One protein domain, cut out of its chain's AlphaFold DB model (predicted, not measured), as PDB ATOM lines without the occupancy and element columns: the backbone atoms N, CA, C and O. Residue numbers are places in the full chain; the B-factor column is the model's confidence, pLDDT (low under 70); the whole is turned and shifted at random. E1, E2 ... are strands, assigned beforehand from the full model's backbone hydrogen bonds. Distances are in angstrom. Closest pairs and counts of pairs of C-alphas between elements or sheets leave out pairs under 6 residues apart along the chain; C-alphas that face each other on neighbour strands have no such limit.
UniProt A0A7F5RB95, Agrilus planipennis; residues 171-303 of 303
ATOM      1  N   ASP A 171     -37.854  12.460  16.117       87.25
ATOM      2  CA  ASP A 171     -38.586  13.682  16.451       87.25
ATOM      3  C   ASP A 171     -37.829  14.913  15.898       87.25
ATOM      4  O   ASP A 171     -37.049  14.807  14.947       87.25
ATOM      5  N   PHE A 172     -38.049  16.100  16.472       88.94
ATOM      6  CA  PHE A 172     -37.306  17.309  16.127       88.94
ATOM      7  C   PHE A 172     -35.933  17.288  16.792       88.94
ATOM      8  O   PHE A 172     -35.821  17.535  17.992       88.94
ATOM      9  N   ALA A 173     -34.891  16.991  16.018       92.62
ATOM     10  CA  ALA A 173     -33.518  17.081  16.494       92.62
ATOM     11  C   ALA A 173     -33.181  18.538  16.853       92.62
ATOM     12  O   ALA A 173     -33.353  19.450  16.040       92.62
ATOM     13  N   THR A 174     -32.722  18.757  18.081       92.06
ATOM     14  CA  THR A 174     -32.459  20.087  18.652       92.06
ATOM     15  C   THR A 174     -30.984  20.440  18.642       92.06
ATOM     16  O   THR A 174     -30.618  21.581  18.342       92.06
ATOM     17  N   ASP A 175     -30.138  19.453  18.931       93.75
ATOM     18  CA  ASP A 175     -28.693  19.589  18.941       93.75
ATOM     19  C   ASP A 175     -28.013  18.221  18.774       93.75
ATOM     20  O   ASP A 175     -28.650  17.163  18.836       93.75
ATOM     21  N   ALA A 176     -26.706  18.239  18.534       96.31
ATOM     22  CA  ALA A 176     -25.890  17.038  18.491       96.31
ATOM     23  C   ALA A 176     -24.445  17.308  18.921       96.31
ATOM     24  O   ALA A 176     -23.947  18.439  18.860       96.31
ATOM     25  N   THR A 177     -23.750  16.244  19.316       96.50
ATOM     26  CA  THR A 177     -22.307  16.281  19.560       96.50
ATOM     27  C   THR A 177     -21.647  14.975  19.138       96.50
ATOM     28  O   THR A 177     -22.206  13.892  19.325       96.50
ATOM     29  N   PHE A 178     -20.449  15.083  18.566       97.81
ATOM     30  CA  PHE A 178     -19.574  13.943  18.320       97.81
ATOM     31  C   PHE A 178     -18.660  13.734  19.521       97.81
ATOM     32  O   PHE A 178     -18.229  14.704  20.142       97.81
ATOM     33  N   PHE A 179     -18.314  12.483  19.805       96.94
ATOM     34  CA  PHE A 179     -17.296  12.160  20.797       96.94
ATOM     35  C   PHE A 179     -16.614  10.830  20.481       96.94
ATOM     36  O   PHE A 179     -17.151   9.999  19.749       96.94
ATOM     37  N   VAL A 180     -15.421  10.620  21.037       95.38
ATOM     38  CA  VAL A 180     -14.651   9.387  20.841       95.38
ATOM     39  C   VAL A 180     -14.483   8.676  22.175       95.38
ATOM     40  O   VAL A 180     -13.961   9.244  23.128       95.38
ATOM     41  N   GLN A 181     -14.864   7.401  22.226       94.31
ATOM     42  CA  GLN A 181     -14.609   6.526  23.368       94.31
ATOM     43  C   GLN A 181     -14.000   5.215  22.886       94.31
ATOM     44  O   GLN A 181     -14.529   4.585  21.975       94.31
ATOM     45  N   ASN A 182     -12.921   4.766  23.535       92.06
ATOM     46  CA  ASN A 182     -12.271   3.483  23.238       92.06
ATOM     47  C   ASN A 182     -11.972   3.305  21.735       92.06
ATOM     48  O   ASN A 182     -12.236   2.250  21.168       92.06
ATOM     49  N   ALA A 183     -11.463   4.364  21.090       93.12
ATOM     50  CA  ALA A 183     -11.190   4.425  19.648       93.12
ATOM     51  C   ALA A 183     -12.416   4.226  18.729       93.12
ATOM     52  O   ALA A 183     -12.261   4.002  17.532       93.12
ATOM     53  N   HIS A 184     -13.631   4.346  19.257       95.56
ATOM     54  CA  HIS A 184     -14.857   4.398  18.473       95.56
ATOM     55  C   HIS A 184     -15.422   5.812  18.478       95.56
ATOM     56  O   HIS A 184     -15.485   6.460  19.523       95.56
ATOM     57  N   LEU A 185     -15.840   6.274  17.303       97.56
ATOM     58  CA  LEU A 185     -16.566   7.525  17.154       97.56
ATOM     59  C   LEU A 185     -18.053   7.291  17.408       97.56
ATOM     60  O   LEU A 185     -18.645   6.339  16.892       97.56
ATOM     61  N   TYR A 186     -18.644   8.209  18.152       98.06
ATOM     62  CA  TYR A 186     -20.059   8.247  18.450       98.06
ATOM     63  C   TYR A 186     -20.640   9.614  18.094       98.06
ATOM     64  O   TYR A 186     -19.938  10.629  18.074       98.06
ATOM     65  N   LEU A 187     -21.939   9.625  17.831       98.19
ATOM     66  CA  LEU A 187     -22.754  10.813  17.626       98.19
ATOM     67  C   LEU A 187     -23.946  10.721  18.573       98.19
ATOM     68  O   LEU A 187     -24.702   9.754  18.509       98.19
ATOM     69  N   VAL A 188     -24.131  11.717  19.433       96.56
ATOM     70  CA  VAL A 188     -25.371  11.855  20.202       96.56
ATOM     71  C   VAL A 188     -26.242  12.908  19.560       96.56
ATOM     72  O   VAL A 188     -25.772  14.018  19.311       96.56
ATOM     73  N   ILE A 189     -27.509  12.570  19.346       95.38
ATOM     74  CA  ILE A 189     -28.539  13.494  18.880       95.38
ATOM     75  C   ILE A 189     -29.550  13.672  20.004       95.38
ATOM     76  O   ILE A 189     -30.083  12.695  20.539       95.38
ATOM     77  N   THR A 190     -29.825  14.923  20.354       92.50
ATOM     78  CA  THR A 190     -30.937  15.256  21.238       92.50
ATOM     79  C   THR A 190     -32.138  15.639  20.409       92.50
ATOM     80  O   THR A 190     -32.016  16.315  19.389       92.50
ATOM     81  N   ASN A 191     -33.306  15.202  20.858       89.12
ATOM     82  CA  ASN A 191     -34.562  15.550  20.228       89.12
ATOM     83  C   ASN A 191     -35.460  16.291  21.226       89.12
ATOM     84  O   ASN A 191     -35.272  16.210  22.444       89.12
ATOM     85  N   SER A 192     -36.459  16.991  20.703       84.38
ATOM     86  CA  SER A 192     -37.529  17.614  21.475       84.38
ATOM     87  C   SER A 192     -38.882  17.170  20.937       84.38
ATOM     88  O   SER A 192     -39.111  17.131  19.725       84.38
ATOM     89  N   ASN A 193     -39.781  16.808  21.848       78.12
ATOM     90  CA  ASN A 193     -41.176  16.522  21.542       78.12
ATOM     91  C   ASN A 193     -42.062  16.889  22.755       78.12
ATOM     92  O   ASN A 193     -41.604  17.040  23.881       78.12
ATOM     93  N   LEU A 194     -43.376  17.018  22.583       67.75
ATOM     94  CA  LEU A 194     -44.252  17.413  23.702       67.75
ATOM     95  C   LEU A 194     -44.375  16.357  24.826       67.75
ATOM     96  O   LEU A 194     -44.943  16.655  25.872       67.75
ATOM     97  N   LYS A 195     -43.893  15.124  24.623       70.38
ATOM     98  CA  LYS A 195     -44.120  13.965  25.509       70.38
ATOM     99  C   LYS A 195     -42.844  13.407  26.157       70.38
ATOM    100  O   LYS A 195     -42.917  12.414  26.875       70.38
ATOM    101  N   GLY A 196     -41.703  14.055  25.943       71.19
ATOM    102  CA  GLY A 196     -40.381  13.522  26.240       71.19
ATOM    103  C   GLY A 196     -39.757  12.830  25.027       71.19
ATOM    104  O   GLY A 196     -40.290  11.856  24.493       71.19
ATOM    105  N   ALA A 197     -38.606  13.347  24.609       76.38
ATOM    106  CA  ALA A 197     -37.849  12.852  23.473       76.38
ATOM    107  C   ALA A 197     -36.624  12.031  23.921       76.38
ATOM    108  O   ALA A 197     -36.067  12.280  25.001       76.38
ATOM    109  N   PRO A 198     -36.208  11.034  23.120       84.12
ATOM    110  CA  PRO A 198     -34.993  10.288  23.386       84.12
ATOM    111  C   PRO A 198     -33.756  11.129  23.054       84.12
ATOM    112  O   PRO A 198     -33.709  11.869  22.065       84.12
ATOM    113  N   LEU A 199     -32.732  10.964  23.885       89.88
ATOM    114  CA  LEU A 199     -31.344  11.151  23.498       89.88
ATOM    115  C   LEU A 199     -30.900   9.846  22.835       89.88
ATOM    116  O   LEU A 199     -30.924   8.795  23.479       89.88
ATOM    117  N   THR A 200     -30.526   9.912  21.561       93.94
ATOM    118  CA  THR A 200     -30.149   8.737  20.766       93.94
ATOM    119  C   THR A 200     -28.650   8.768  20.507       93.94
ATOM    120  O   THR A 200     -28.115   9.772  20.028       93.94
ATOM    121  N   ILE A 201     -27.967   7.677  20.842       96.00
ATOM    122  CA  ILE A 201     -26.536   7.485  20.613       96.00
ATOM    123  C   ILE A 201     -26.369   6.621  19.373       96.00
ATOM    124  O   ILE A 201     -26.943   5.537  19.273       96.00
ATOM    125  N   TYR A 202     -25.539   7.093  18.454       97.81
ATOM    126  CA  TYR A 202     -25.130   6.368  17.269       97.81
ATOM    127  C   TYR A 202     -23.641   6.049  17.328       97.81
ATOM    128  O   TYR A 202     -22.840   6.879  17.764       97.81
ATOM    129  N   LYS A 203     -23.257   4.875  16.832       97.88
ATOM    130  CA  LYS A 203     -21.870   4.422  16.728       97.88
ATOM    131  C   LYS A 203     -21.428   4.385  15.269       97.88
ATOM    132  O   LYS A 203     -22.123   3.849  14.410       97.88
ATOM    133  N   TRP A 204     -20.253   4.936  14.988       98.06
ATOM    134  CA  TRP A 204     -19.646   4.889  13.661       98.06
ATOM    135  C   TRP A 204     -19.132   3.481  13.339       98.06
ATOM    136  O   TRP A 204     -18.315   2.924  14.078       98.06
ATOM    137  N   THR A 205     -19.563   2.925  12.209       96.88
ATOM    138  CA  THR A 205     -19.179   1.579  11.743       96.88
ATOM    139  C   THR A 205     -17.960   1.576  10.821       96.88
ATOM    140  O   THR A 205     -17.477   0.514  10.437       96.88
ATOM    141  N   GLY A 206     -17.454   2.754  10.445       94.44
ATOM    142  CA  GLY A 206     -16.439   2.916   9.399       94.44
ATOM    143  C   GLY A 206     -17.007   3.451   8.084       94.44
ATOM    144  O   GLY A 206     -16.254   4.022   7.300       94.44
ATOM    145  N   ILE A 207     -18.318   3.312   7.865       94.88
ATOM    146  CA  ILE A 207     -19.005   3.744   6.634       94.88
ATOM    147  C   ILE A 207     -20.316   4.503   6.885       94.88
ATOM    148  O   ILE A 207     -20.693   5.340   6.069       94.88
ATOM    149  N   HIS A 208     -21.007   4.234   7.993       96.88
ATOM    150  CA  HIS A 208     -22.215   4.943   8.418       96.88
ATOM    151  C   HIS A 208     -22.338   4.911   9.950       96.88
ATOM    152  O   HIS A 208     -21.545   4.272  10.643       96.88
ATOM    153  N   PHE A 209     -23.319   5.629  10.483       98.25
ATOM    154  CA  PHE A 209     -23.713   5.588  11.885       98.25
ATOM    155  C   PHE A 209     -24.875   4.615  12.088       98.25
ATOM    156  O   PHE A 209     -25.918   4.772  11.451       98.25
ATOM    157  N   ASP A 210     -24.713   3.666  13.004       97.44
ATOM    158  CA  ASP A 210     -25.788   2.786  13.472       97.44
ATOM    159  C   ASP A 210     -26.288   3.234  14.840       97.44
ATOM    160  O   ASP A 210     -25.507   3.707  15.665       97.44
ATOM    161  N   GLU A 211     -27.590   3.096  15.081       96.06
ATOM    162  CA  GLU A 211     -28.175   3.353  16.398       96.06
ATOM    163  C   GLU A 211     -27.636   2.328  17.407       96.06
ATOM    164  O   GLU A 211     -27.719   1.122  17.182       96.06
ATOM    165  N   ASP A 212     -27.060   2.815  18.503       95.00
ATOM    166  CA  ASP A 212     -26.412   2.002  19.537       95.00
ATOM    167  C   ASP A 212     -27.286   1.911  20.793       95.00
ATOM    168  O   ASP A 212     -27.541   0.825  21.311       95.00
ATOM    169  N   SER A 213     -27.783   3.051  21.279       93.00
ATOM    170  CA  SER A 213     -28.614   3.105  22.484       93.00
ATOM    171  C   SER A 213     -29.474   4.365  22.557       93.00
ATOM    172  O   SER A 213     -29.217   5.363  21.884       93.00
ATOM    173  N   GLU A 214     -30.502   4.325  23.409       90.88
ATOM    174  CA  GLU A 214     -31.389   5.459  23.668       90.88
ATOM    175  C   GLU A 214     -31.603   5.679  25.159       90.88
ATOM    176  O   GLU A 214     -31.721   4.728  25.937       90.88
ATOM    177  N   LEU A 215     -31.724   6.946  25.549       87.38
ATOM    178  CA  LEU A 215     -32.104   7.335  26.897       87.38
ATOM    179  C   LEU A 215     -33.196   8.404  26.862       87.38
ATOM    180  O   LEU A 215     -33.023   9.487  26.306       87.38
ATOM    181  N   PHE A 216     -34.315   8.134  27.527       85.62
ATOM    182  CA  PHE A 216     -35.392   9.107  27.682       85.62
ATOM    183  C   PHE A 216     -35.042  10.106  28.785       85.62
ATOM    184  O   PHE A 216     -35.236   9.843  29.972       85.62
ATOM    185  N   ILE A 217     -34.520  11.265  28.384       78.31
ATOM    186  CA  ILE A 217     -34.135  12.339  29.310       78.31
ATOM    187  C   ILE A 217     -35.144  13.494  29.340       78.31
ATOM    188  O   ILE A 217     -35.042  14.361  30.206       78.31
ATOM    189  N   GLY A 218     -36.173  13.467  28.485       78.69
ATOM    190  CA  GLY A 218     -37.132  14.557  28.276       78.69
ATOM    191  C   GLY A 218     -36.627  15.556  27.230       78.69
ATOM    192  O   GLY A 218     -35.704  15.242  26.489       78.69
ATOM    193  N   ASN A 219     -37.217  16.750  27.160       82.00
ATOM    194  CA  ASN A 219     -36.824  17.738  26.150       82.00
ATOM    195  C   ASN A 219     -35.469  18.352  26.448       82.00
ATOM    196  O   ASN A 219     -35.265  18.942  27.509       82.00
ATOM    197  N   CYS A 220     -34.569  18.209  25.490       85.94
ATOM    198  CA  CYS A 220     -33.223  18.725  25.557       85.94
ATOM    199  C   CYS A 220     -33.005  19.694  24.399       85.94
ATOM    200  O   CYS A 220     -33.301  19.346  23.259       85.94
ATOM    201  N   ASP A 221     -32.453  20.865  24.690       85.56
ATOM    202  CA  ASP A 221     -32.263  21.936  23.708       85.56
ATOM    203  C   ASP A 221     -30.811  22.074  23.256       85.56
ATOM    204  O   ASP A 221     -30.544  22.579  22.167       85.56
ATOM    205  N   GLY A 222     -29.870  21.604  24.074       89.06
ATOM    206  CA  GLY A 222     -28.448  21.677  23.786       89.06
ATOM    207  C   GLY A 222     -27.694  20.500  24.375       89.06
ATOM    208  O   GLY A 222     -28.026  20.000  25.454       89.06
ATOM    209  N   ILE A 223     -26.654  20.071  23.669       93.31
ATOM    210  CA  ILE A 223     -25.773  18.999  24.114       93.31
ATOM    211  C   ILE A 223     -24.321  19.329  23.804       93.31
ATOM    212  O   ILE A 223     -23.962  19.826  22.737       93.31
ATOM    213  N   THR A 224     -23.461  19.022  24.761       94.56
ATOM    214  CA  THR A 224     -22.014  19.087  24.596       94.56
ATOM    215  C   THR A 224     -21.373  17.942  25.359       94.56
ATOM    216  O   THR A 224     -22.022  17.283  26.179       94.56
ATOM    217  N   SER A 225     -20.104  17.684  25.090       96.00
ATOM    218  CA  SER A 225     -19.384  16.629  25.774       96.00
ATOM    219  C   SER A 225     -17.897  16.932  25.898       96.00
ATOM    220  O   SER A 225     -17.359  17.809  25.217       96.00
ATOM    221  N   PHE A 226     -17.249  16.237  26.823       94.81
ATOM    222  CA  PHE A 226     -15.801  16.220  26.939       94.81
ATOM    223  C   PHE A 226     -15.303  14.892  27.495       94.81
ATOM    224  O   PHE A 226     -15.931  14.278  28.359       94.81
ATOM    225  N   THR A 227     -14.104  14.503  27.080       94.00
ATOM    226  CA  THR A 227     -13.437  13.320  27.615       94.00
ATOM    227  C   THR A 227     -12.749  13.654  28.933       94.00
ATOM    228  O   THR A 227     -12.001  14.631  29.032       94.00
ATOM    229  N   ASN A 228     -12.987  12.843  29.962       89.50
ATOM    230  CA  ASN A 228     -12.312  12.988  31.248       89.50
ATOM    231  C   ASN A 228     -10.994  12.190  31.308       89.50
ATOM    232  O   ASN A 228     -10.649  11.418  30.414       89.50
ATOM    233  N   ASN A 229     -10.264  12.335  32.416       85.88
ATOM    234  CA  ASN A 229      -8.971  11.671  32.625       85.88
ATOM    235  C   ASN A 229      -9.050  10.134  32.672       85.88
ATOM    236  O   ASN A 229      -8.033   9.471  32.500       85.88
ATOM    237  N   ASN A 230     -10.236   9.567  32.901       85.19
ATOM    238  CA  ASN A 230     -10.472   8.123  32.929       85.19
ATOM    239  C   ASN A 230     -10.924   7.581  31.561       85.19
ATOM    240  O   ASN A 230     -11.394   6.444  31.488       85.19
ATOM    241  N   HIS A 231     -10.810   8.385  30.497       85.75
ATOM    242  CA  HIS A 231     -11.246   8.060  29.137       85.75
ATOM    243  C   HIS A 231     -12.745   7.741  29.005       85.75
ATOM    244  O   HIS A 231     -13.166   7.141  28.013       85.75
ATOM    245  N   SER A 232     -13.565   8.138  29.982       91.62
ATOM    246  CA  SER A 232     -15.015   8.187  29.803       91.62
ATOM    247  C   SER A 232     -15.433   9.551  29.272       91.62
ATOM    248  O   SER A 232     -14.765  10.566  29.498       91.62
ATOM    249  N   GLU A 233     -16.543   9.560  28.540       95.88
ATOM    250  CA  GLU A 233     -17.088  10.795  27.998       95.88
ATOM    251  C   GLU A 233     -18.112  11.358  28.977       95.88
ATOM    252  O   GLU A 233     -19.035  10.657  29.394       95.88
ATOM    253  N   ILE A 234     -17.959  12.625  29.344       95.44
ATOM    254  CA  ILE A 234     -18.956  13.359  30.110       95.44
ATOM    255  C   ILE A 234     -19.848  14.099  29.131       95.44
ATOM    256  O   ILE A 234     -19.375  14.926  28.357       95.44
ATOM    257  N   ILE A 235     -21.142  13.813  29.184       92.69
ATOM    258  CA  ILE A 235     -22.155  14.410  28.319       92.69
ATOM    259  C   ILE A 235     -23.007  15.346  29.161       92.69
ATOM    260  O   ILE A 235     -23.536  14.954  30.203       92.69
ATOM    261  N   ILE A 236     -23.145  16.585  28.706       91.69
ATOM    262  CA  ILE A 236     -23.946  17.610  29.363       91.69
ATOM    263  C   ILE A 236     -25.092  17.993  28.444       91.69
ATOM    264  O   ILE A 236     -24.869  18.415  27.311       91.69
ATOM    265  N   SER A 237     -26.311  17.876  28.958       89.19
ATOM    266  CA  SER A 237     -27.539  18.197  28.239       89.19
ATOM    267  C   SER A 237     -28.306  19.304  28.958       89.19
ATOM    268  O   SER A 237     -28.587  19.176  30.159       89.19
ATOM    269  N   THR A 238     -28.699  20.357  28.250       87.00
ATOM    270  CA  THR A 238     -29.584  21.398  28.787       87.00
ATOM    271  C   THR A 238     -31.032  20.999  28.560       87.00
ATOM    272  O   THR A 238     -31.493  20.858  27.430       87.00
ATOM    273  N   LYS A 239     -31.754  20.761  29.657       75.88
ATOM    274  CA  LYS A 239     -33.127  20.265  29.627       75.88
ATOM    275  C   LYS A 239     -34.125  21.387  29.901       75.88
ATOM    276  O   LYS A 239     -34.011  22.078  30.919       75.88
ATOM    277  N   ILE A 240     -35.167  21.460  29.075       64.69
ATOM    278  CA  ILE A 240     -36.377  22.251  29.325       64.69
ATOM    279  C   ILE A 240     -37.520  21.283  29.628       64.69
ATOM    280  O   ILE A 240     -38.152  20.749  28.726       64.69
ATOM    281  N   PHE A 241     -37.776  20.983  30.903       59.28
ATOM    282  CA  PHE A 241     -38.832  20.027  31.260       59.28
ATOM    283  C   PHE A 241     -40.221  20.684  31.280       59.28
ATOM    284  O   PHE A 241     -41.199  20.059  30.881       59.28
ATOM    285  N   SER A 242     -40.302  21.938  31.741       57.41
ATOM    286  CA  SER A 242     -41.496  22.797  31.767       57.41
ATOM    287  C   SER A 242     -41.105  24.218  32.211       57.41
ATOM    288  O   SER A 242     -39.982  24.412  32.669       57.41
ATOM    289  N   GLU A 243     -42.029  25.191  32.179       55.53
ATOM    290  CA  GLU A 243     -41.818  26.560  32.705       55.53
ATOM    291  C   GLU A 243     -41.331  26.623  34.169       55.53
ATOM    292  O   GLU A 243     -40.924  27.686  34.631       55.53
ATOM    293  N   LYS A 244     -41.374  25.511  34.918       53.44
ATOM    294  CA  LYS A 244     -41.022  25.465  36.345       53.44
ATOM    295  C   LYS A 244     -39.798  24.617  36.679       53.44
ATOM    296  O   LYS A 244     -39.282  24.746  37.783       53.44
ATOM    297  N   GLU A 245     -39.321  23.775  35.763       65.81
ATOM    298  CA  GLU A 245     -38.192  22.876  36.025       65.81
ATOM    299  C   GLU A 245     -37.207  22.887  34.853       65.81
ATOM    300  O   GLU A 245     -37.392  22.223  33.827       65.81
ATOM    301  N   PHE A 246     -36.129  23.646  35.033       69.50
ATOM    302  CA  PHE A 246     -34.976  23.678  34.141       69.50
ATOM    303  C   PHE A 246     -33.830  22.973  34.842       69.50
ATOM    304  O   PHE A 246     -33.545  23.241  36.008       69.50
ATOM    305  N   SER A 247     -33.182  22.044  34.148       80.94
ATOM    306  CA  SER A 247     -32.014  21.380  34.714       80.94
ATOM    307  C   SER A 247     -30.985  21.129  33.636       80.94
ATOM    308  O   SER A 247     -31.317  20.754  32.514       80.94
ATOM    309  N   THR A 248     -29.720  21.304  33.987       88.31
ATOM    310  CA  THR A 248     -28.634  20.758  33.178       88.31
ATOM    311  C   THR A 248     -28.331  19.368  33.715       88.31
ATOM    312  O   THR A 248     -28.016  19.217  34.894       88.31
ATOM    313  N   GLN A 249     -28.479  18.337  32.892       91.06
ATOM    314  CA  GLN A 249     -28.169  16.964  33.287       91.06
ATOM    315  C   GLN A 249     -26.778  16.589  32.807       91.06
ATOM    316  O   GLN A 249     -26.341  17.009  31.738       91.06
ATOM    317  N   VAL A 250     -26.086  15.816  33.632       93.75
ATOM    318  CA  VAL A 250     -24.709  15.407  33.381       93.75
ATOM    319  C   VAL A 250     -24.662  13.896  33.458       93.75
ATOM    320  O   VAL A 250     -25.092  13.299  34.451       93.75
ATOM    321  N   PHE A 251     -24.133  13.298  32.407       94.50
ATOM    322  CA  PHE A 251     -24.015  11.865  32.238       94.50
ATOM    323  C   PHE A 251     -22.559  11.480  32.029       94.50
ATOM    324  O   PHE A 251     -21.769  12.260  31.504       94.50
ATOM    325  N   GLU A 252     -22.224  10.257  32.407       95.38
ATOM    326  CA  GLU A 252     -21.006   9.576  32.002       95.38
ATOM    327  C   GLU A 252     -21.388   8.499  30.996       95.38
ATOM    328  O   GLU A 252     -22.176   7.603  31.304       95.38
ATOM    329  N   PHE A 253     -20.831   8.574  29.796       95.19
ATOM    330  CA  PHE A 253     -20.836   7.460  28.871       95.19
ATOM    331  C   PHE A 253     -19.581   6.629  29.119       95.19
ATOM    332  O   PHE A 253     -18.460   7.131  29.000       95.19
ATOM    333  N   LYS A 254     -19.745   5.353  29.467       93.06
ATOM    334  CA  LYS A 254     -18.649   4.417  29.743       93.06
ATOM    335  C   LYS A 254     -19.069   3.000  29.395       93.06
ATOM    336  O   LYS A 254     -20.129   2.548  29.806       93.06
ATOM    337  N   ASN A 255     -18.204   2.281  28.677       89.19
ATOM    338  CA  ASN A 255     -18.433   0.887  28.286       89.19
ATOM    339  C   ASN A 255     -19.758   0.691  27.521       89.19
ATOM    340  O   ASN A 255     -20.465  -0.286  27.753       89.19
ATOM    341  N   GLY A 256     -20.109   1.637  26.643       88.06
ATOM    342  CA  GLY A 256     -21.366   1.583  25.886       88.06
ATOM    343  C   GLY A 256     -22.622   1.893  26.706       88.06
ATOM    344  O   GLY A 256     -23.728   1.659  26.235       88.06
ATOM    345  N   GLN A 257     -22.480   2.382  27.941       90.38
ATOM    346  CA  GLN A 257     -23.608   2.716  28.808       90.38
ATOM    347  C   GLN A 257     -23.581   4.188  29.188       90.38
ATOM    348  O   GLN A 257     -22.532   4.725  29.532       90.38
ATOM    349  N   LEU A 258     -24.757   4.817  29.166       91.00
ATOM    350  CA  LEU A 258     -24.958   6.188  29.616       91.00
ATOM    351  C   LEU A 258     -25.521   6.194  31.044       91.00
ATOM    352  O   LEU A 258     -26.627   5.712  31.288       91.00
ATOM    353  N   ILE A 259     -24.768   6.749  31.991       92.00
ATOM    354  CA  ILE A 259     -25.102   6.773  33.420       92.00
ATOM    355  C   ILE A 259     -25.297   8.221  33.856       92.00
ATOM    356  O   ILE A 259     -24.418   9.056  33.666       92.00
ATOM    357  N   LYS A 260     -26.436   8.546  34.475       91.88
ATOM    358  CA  LYS A 260     -26.667   9.886  35.037       91.88
ATOM    359  C   LYS A 260     -25.795  10.092  36.278       91.88
ATOM    360  O   LYS A 260     -25.940   9.355  37.248       91.88
ATOM    361  N   LEU A 261     -24.952  11.122  36.267       92.88
ATOM    362  CA  LEU A 261     -24.091  11.482  37.397       92.88
ATOM    363  C   LEU A 261     -24.748  12.501  38.330       92.88
ATOM    364  O   LEU A 261     -24.719  12.350  39.548       92.88
ATOM    365  N   GLN A 262     -25.317  13.565  37.764       93.31
ATOM    366  CA  GLN A 262     -25.847  14.691  38.536       93.31
ATOM    367  C   GLN A 262     -26.847  15.511  37.711       93.31
ATOM    368  O   GLN A 262     -26.942  15.385  36.487       93.31
ATOM    369  N   ALA A 263     -27.594  16.370  38.400       89.88
ATOM    370  CA  ALA A 263     -28.394  17.427  37.797       89.88
ATOM    371  C   ALA A 263     -27.988  18.760  38.431       89.88
ATOM    372  O   ALA A 263     -27.935  18.873  39.654       89.88
ATOM    373  N   LEU A 264     -27.695  19.752  37.597       88.62
ATOM    374  CA  LEU A 264     -27.369  21.106  38.017       88.62
ATOM    375  C   LEU A 264     -28.646  21.943  37.967       88.62
ATOM    376  O   LEU A 264     -29.325  21.996  36.936       88.62
ATOM    377  N   ASN A 265     -28.953  22.599  39.083       85.38
ATOM    378  CA  ASN A 265     -30.112  23.475  39.210       85.38
ATOM    379  C   ASN A 265     -29.760  24.893  38.737       85.38
ATOM    380  O   ASN A 265     -29.649  25.821  39.535       85.38
ATOM    381  N   ILE A 266     -29.507  25.028  37.436       83.31
ATOM    382  CA  ILE A 266     -29.297  26.322  36.785       83.31
ATOM    383  C   ILE A 266     -30.589  26.674  36.051       83.31
ATOM    384  O   ILE A 266     -31.010  25.895  35.191       83.31
ATOM    385  N   PRO A 267     -31.230  27.812  36.366       80.75
ATOM    386  CA  PRO A 267     -32.469  28.208  35.715       80.75
ATOM    387  C   PRO A 267     -32.210  28.561  34.247       80.75
ATOM    388  O   PRO A 267     -31.257  29.274  33.951       80.75
ATOM    389  N   HIS A 268     -33.076  28.078  33.350       81.25
ATOM    390  CA  HIS A 268     -33.103  28.383  31.911       81.25
ATOM    391  C   HIS A 268     -31.750  28.309  31.169       81.25
ATOM    392  O   HIS A 268     -31.360  29.292  30.534       81.25
ATOM    393  N   PRO A 269     -31.014  27.187  31.232       85.19
ATOM    394  CA  PRO A 269     -29.723  27.079  30.566       85.19
ATOM    395  C   PRO A 269     -29.915  27.059  29.040       85.19
ATOM    396  O   PRO A 269     -30.625  26.204  28.516       85.19
ATOM    397  N   GLU A 270     -29.271  27.985  28.332       81.94
ATOM    398  CA  GLU A 270     -29.350  28.123  26.869       81.94
ATOM    399  C   GLU A 270     -28.123  27.528  26.179       81.94
ATOM    400  O   GLU A 270     -28.233  26.812  25.185       81.94
ATOM    401  N   HIS A 271     -26.936  27.800  26.724       82.94
ATOM    402  CA  HIS A 271     -25.677  27.386  26.117       82.94
ATOM    403  C   HIS A 271     -24.724  26.824  27.158       82.94
ATOM    404  O   HIS A 271     -24.566  27.389  28.241       82.94
ATOM    405  N   VAL A 272     -24.048  25.737  26.792       87.19
ATOM    406  CA  VAL A 272     -22.983  25.127  27.588       87.19
ATOM    407  C   VAL A 272     -21.706  25.156  26.771       87.19
ATOM    408  O   VAL A 272     -21.672  24.684  25.635       87.19
ATOM    409  N   ILE A 273     -20.655  25.706  27.361       86.62
ATOM    410  CA  ILE A 273     -19.323  25.772  26.778       86.62
ATOM    411  C   ILE A 273     -18.375  25.017  27.697       86.62
ATOM    412  O   ILE A 273     -18.328  25.267  28.903       86.62
ATOM    413  N   ILE A 274     -17.598  24.111  27.113       87.38
ATOM    414  CA  ILE A 274     -16.521  23.425  27.814       87.38
ATOM    415  C   ILE A 274     -15.207  24.105  27.460       87.38
ATOM    416  O   ILE A 274     -14.920  24.338  26.286       87.38
ATOM    417  N   TYR A 275     -14.390  24.400  28.466       85.25
ATOM    418  CA  TYR A 275     -13.028  24.870  28.240       85.25
ATOM    419  C   TYR A 275     -12.053  24.219  29.217       85.25
ATOM    420  O   TYR A 275     -12.395  23.898  30.354       85.25
ATOM    421  N   SER A 276     -10.818  24.016  28.761       81.56
ATOM    422  CA  SER A 276      -9.739  23.452  29.570       81.56
ATOM    423  C   SER A 276      -8.678  24.515  29.825       81.56
ATOM    424  O   SER A 276      -8.198  25.160  28.893       81.56
ATOM    425  N   LEU A 277      -8.309  24.699  31.089       82.62
ATOM    426  CA  LEU A 277      -7.249  25.602  31.525       82.62
ATOM    427  C   LEU A 277      -6.331  24.850  32.486       82.62
ATOM    428  O   LEU A 277      -6.777  24.377  33.528       82.62
ATOM    429  N   ASN A 278      -5.043  24.741  32.144       84.50
ATOM    430  CA  ASN A 278      -4.042  24.019  32.944       84.50
ATOM    431  C   ASN A 278      -4.508  22.604  33.339       84.50
ATOM    432  O   ASN A 278      -4.457  22.227  34.508       84.50
ATOM    433  N   SER A 279      -5.038  21.852  32.366       85.19
ATOM    434  CA  SER A 279      -5.601  20.502  32.558       85.19
ATOM    435  C   SER A 279      -6.830  20.427  33.473       85.19
ATOM    436  O   SER A 279      -7.304  19.332  33.772       85.19
ATOM    437  N   THR A 280      -7.373  21.565  33.908       84.00
ATOM    438  CA  THR A 280      -8.643  21.639  34.629       84.00
ATOM    439  C   THR A 280      -9.754  21.965  33.647       84.00
ATOM    440  O   THR A 280      -9.652  22.927  32.888       84.00
ATOM    441  N   ILE A 281     -10.818  21.168  33.677       89.50
ATOM    442  CA  ILE A 281     -11.992  21.366  32.831       89.50
ATOM    443  C   ILE A 281     -12.991  22.243  33.575       89.50
ATOM    444  O   ILE A 281     -13.287  22.018  34.752       89.50
ATOM    445  N   TYR A 282     -13.514  23.227  32.864       86.75
ATOM    446  CA  TYR A 282     -14.549  24.128  33.324       86.75
ATOM    447  C   TYR A 282     -15.743  24.060  32.380       86.75
ATOM    448  O   TYR A 282     -15.606  23.864  31.170       86.75
ATOM    449  N   VAL A 283     -16.916  24.237  32.965       88.81
ATOM    450  CA  VAL A 283     -18.213  24.202  32.310       88.81
ATOM    451  C   VAL A 283     -18.862  25.554  32.538       88.81
ATOM    452  O   VAL A 283     -19.248  25.896  33.655       88.81
ATOM    453  N   ALA A 284     -18.937  26.336  31.471       87.62
ATOM    454  CA  ALA A 284     -19.584  27.634  31.440       87.62
ATOM    455  C   ALA A 284     -21.013  27.466  30.914       87.62
ATOM    456  O   ALA A 284     -21.208  26.971  29.806       87.62
ATOM    457  N   ILE A 285     -22.008  27.863  31.703       84.88
ATOM    458  CA  ILE A 285     -23.429  27.733  31.377       84.88
ATOM    459  C   ILE A 285     -24.051  29.124  31.356       84.88
ATOM    460  O   ILE A 285     -24.114  29.800  32.385       84.88
ATOM    461  N   TYR A 286     -24.514  29.533  30.179       83.94
ATOM    462  CA  TYR A 286     -25.285  30.757  29.989       83.94
ATOM    463  C   TYR A 286     -26.764  30.446  30.132       83.94
ATOM    464  O   TYR A 286     -27.237  29.446  29.588       83.94
ATOM    465  N   ASN A 287     -27.496  31.311  30.825       82.81
ATOM    466  CA  ASN A 287     -28.950  31.243  30.859       82.81
ATOM    467  C   ASN A 287     -29.623  32.408  30.138       82.81
ATOM    468  O   ASN A 287     -29.005  33.442  29.884       82.81
ATOM    469  N   SER A 288     -30.921  32.252  29.881       78.25
ATOM    470  CA  SER A 288     -31.764  33.270  29.237       78.25
ATOM    471  C   SER A 288     -31.847  34.586  30.020       78.25
ATOM    472  O   SER A 288     -32.118  35.650  29.459       78.25
ATOM    473  N   GLY A 289     -31.556  34.542  31.324       75.38
ATOM    474  CA  GLY A 289     -31.400  35.717  32.180       75.38
ATOM    475  C   GLY A 289     -30.124  36.522  31.901       75.38
ATOM    476  O   GLY A 289     -29.973  37.625  32.427       75.38
ATOM    477  N   GLY A 290     -29.221  36.017  31.060       72.62
ATOM    478  CA  GLY A 290     -27.918  36.614  30.774       72.62
ATOM    479  C   GLY A 290     -26.864  36.342  31.849       72.62
ATOM    480  O   GLY A 290     -25.794  36.942  31.797       72.62
ATOM    481  N   ASN A 291     -27.142  35.457  32.810       77.69
ATOM    482  CA  ASN A 291     -26.167  35.064  33.820       77.69
ATOM    483  C   ASN A 291     -25.254  33.968  33.268       77.69
ATOM    484  O   ASN A 291     -25.699  33.064  32.555       77.69
ATOM    485  N   LEU A 292     -23.983  34.038  33.657       82.00
ATOM    486  CA  LEU A 292     -22.963  33.048  33.342       82.00
ATOM    487  C   LEU A 292     -22.561  32.304  34.615       82.00
ATOM    488  O   LEU A 292     -22.008  32.896  35.540       82.00
ATOM    489  N   HIS A 293     -22.798  30.998  34.639       83.00
ATOM    490  CA  HIS A 293     -22.328  30.107  35.693       83.00
ATOM    491  C   HIS A 293     -21.078  29.381  35.207       83.00
ATOM    492  O   HIS A 293     -21.142  28.649  34.225       83.00
ATOM    493  N   VAL A 294     -19.944  29.571  35.880       85.44
ATOM    494  CA  VAL A 294     -18.699  28.856  35.573       85.44
ATOM    495  C   VAL A 294     -18.441  27.856  36.682       85.44
ATOM    496  O   VAL A 294     -18.220  28.242  37.825       85.44
ATOM    497  N   LEU A 295     -18.470  26.579  36.330       87.44
ATOM    498  CA  LEU A 295     -18.309  25.474  37.261       87.44
ATOM    499  C   LEU A 295     -17.078  24.657  36.878       87.44
ATOM    500  O   LEU A 295     -16.734  24.529  35.703       87.44
ATOM    501  N   ARG A 296     -16.407  24.072  37.857       90.62
ATOM    502  CA  ARG A 296     -15.228  23.231  37.692       90.62
ATOM    503  C   ARG A 296     -15.615  21.757  37.700       90.62
ATOM    504  O   ARG A 296     -16.364  21.288  38.555       90.62
ATOM    505  N   TRP A 297     -15.024  20.986  36.794       91.94
ATOM    506  CA  TRP A 297     -15.037  19.529  36.871       91.94
ATOM    507  C   TRP A 297     -14.040  19.040  37.928       91.94
ATOM    508  O   TRP A 297     -12.837  19.292  37.832       91.94
ATOM    509  N   THR A 298     -14.526  18.311  38.929       90.12
ATOM    510  CA  THR A 298     -13.703  17.783  40.031       90.12
ATOM    511  C   THR A 298     -13.100  16.408  39.742       90.12
ATOM    512  O   THR A 298     -12.360  15.882  40.566       90.12
ATOM    513  N   GLY A 299     -13.420  15.805  38.592       88.62
ATOM    514  CA  GLY A 299     -13.129  14.396  38.299       88.62
ATOM    515  C   GLY A 299     -14.324  13.470  38.522       88.62
ATOM    516  O   GLY A 299     -14.331  12.357  38.000       88.62
ATOM    517  N   THR A 300     -15.344  13.926  39.256       88.25
ATOM    518  CA  THR A 300     -16.560  13.140  39.541       88.25
ATOM    519  C   THR A 300     -17.835  13.969  39.413       88.25
ATOM    520  O   THR A 300     -18.860  13.455  38.973       88.25
ATOM    521  N   TYR A 301     -17.775  15.257  39.763       90.19
ATOM    522  CA  TYR A 301     -18.917  16.171  39.756       90.19
ATOM    523  C   TYR A 301     -18.533  17.513  39.128       90.19
ATOM    524  O   TYR A 301     -17.354  17.813  38.936       90.19
ATOM    525  N   ILE A 302     -19.540  18.333  38.834       87.62
ATOM    526  CA  ILE A 302     -19.367  19.725  38.397       87.62
ATOM    527  C   ILE A 302     -19.796  20.604  39.574       87.62
ATOM    528  O   ILE A 302     -20.907  20.425  40.075       87.62
ATOM    529  N   ARG A 303     -18.913  21.493  40.037       87.75
ATOM    530  CA  ARG A 303     -19.131  22.382  41.190       87.75
ATOM    531  C   ARG A 303     -18.587  23.773  40.940       87.75
ATOM    532  O   ARG A 303     -17.533  23.869  40.282       87.75
TER     533      ARG A 303
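Overview. This is residues 171 to 303 of the 303 residues of a protein of Agrilus planipennis (UniProt A0A7F5RB95). Three strongly twisted sheets, the third only just so, with C-alphas up to 4.0 A off its best plane, stand face to face in a row: E5, the first strand of the sheet in the middle, lies between E1 and E9, the first strands of the other two, its centre 7.0 A from that of E1 and 9.1 A from that of E9, while the centres of the last strands E4 and E8 of the first two sheets are 16.3 A apart. The sheet E5 E6 E7 E8 is in the middle, with E1 E2 E3 E4 over one face and the smaller E9 E10 E11 over the other, and the chain passes from sheet to sheet by tight links. The printed part has 133 residues, with no named helix and eleven named strands in the order E1 to E11; the class is all strand, and each sheet is antiparallel in the order of its strands along the chain. The whole is compact, with a radius of gyration of the C-alphas of 14.4 A, and flat, spanning 43 by 41 by 20 A.

Arrangement. The first sheet holds E1, residues 172 to 181, E2, residues 184 to 192, E3, residues 198 to 204, and E4, residues 209 to 216. It is a meander, each strand the antiparallel neighbour of the one before, with E1 and E4 as edge strands. N 177 and O 188 of the hairpin E1 and E2 are 3.0 A apart, within hydrogen-bond range, as are N 187 and O 202 of E2 and E3 at 2.9 A and N 201 and O 213 of E3 and E4 at 2.8 A. E1 bends by 57 degrees at residue 175, and E4 by 56 degrees at residue 212. The second meander holds E5, residues 220 to 227, E6, residues 233 to 242, E7, residues 245 to 254, and E8, residues 257 to 264. Its pairs within hydrogen-bond range include N 226 and O 234 at 2.9 A, N 237 and O 249 at 2.9 A, and N 252 and O 259 at 2.8 A. These two sheets are face to face, their best planes 5 degrees apart and their strands at 14 degrees to each other. The closest C-alphas of E1 and E5 are those of Asp 175 and Gly 222, 5.3 A apart. E3 and E5 are only just apart, at 8.1 A. The third meander holds E9, residues 269 to 277, E10, residues 280 to 287, and E11, residues 292 to 296. N 273 and O 284 are 2.8 A apart, and so are N 285 and O 293, both within hydrogen-bond range. This sheet is face to face with the second in the stack of sheets, sheets face to face in turn, with best planes 19 degrees apart. The closest C-alphas of E6 and E9 are those of Thr 238 and Pro 269, 6.0 A apart. E1 and E9 are apart.

Along the chain. E1 begins at C-alpha 172, (-37.306, 17.309, 16.127), and is 26.2 A long from first to last C-alpha; E2 is 26.4 A, E3 19.0 A and E4 20.0 A. E5 is 20.6 A long, E6 27.5 A, E7 27.6 A and E8 20.9 A; E5 begins at C-alpha 220, (-33.223, 18.725, 25.557). E9 is 22.5 A long, E10 22.8 A and E11 13.2 A, ending at C-alpha 296, (-15.228, 23.231, 37.692).

Size, cuts and confidence. The two C-alphas farthest apart are those of Ile 207 and Lys 244, 42.9 A. The printed part has no cut and ends at Arg 303, the chain's last residue; residues 297 to 303 follow E11. The links between the named strands are tight. The mean pLDDT of the printed part is 87.4, and residue 194 and residues 240 to 246 are under 70.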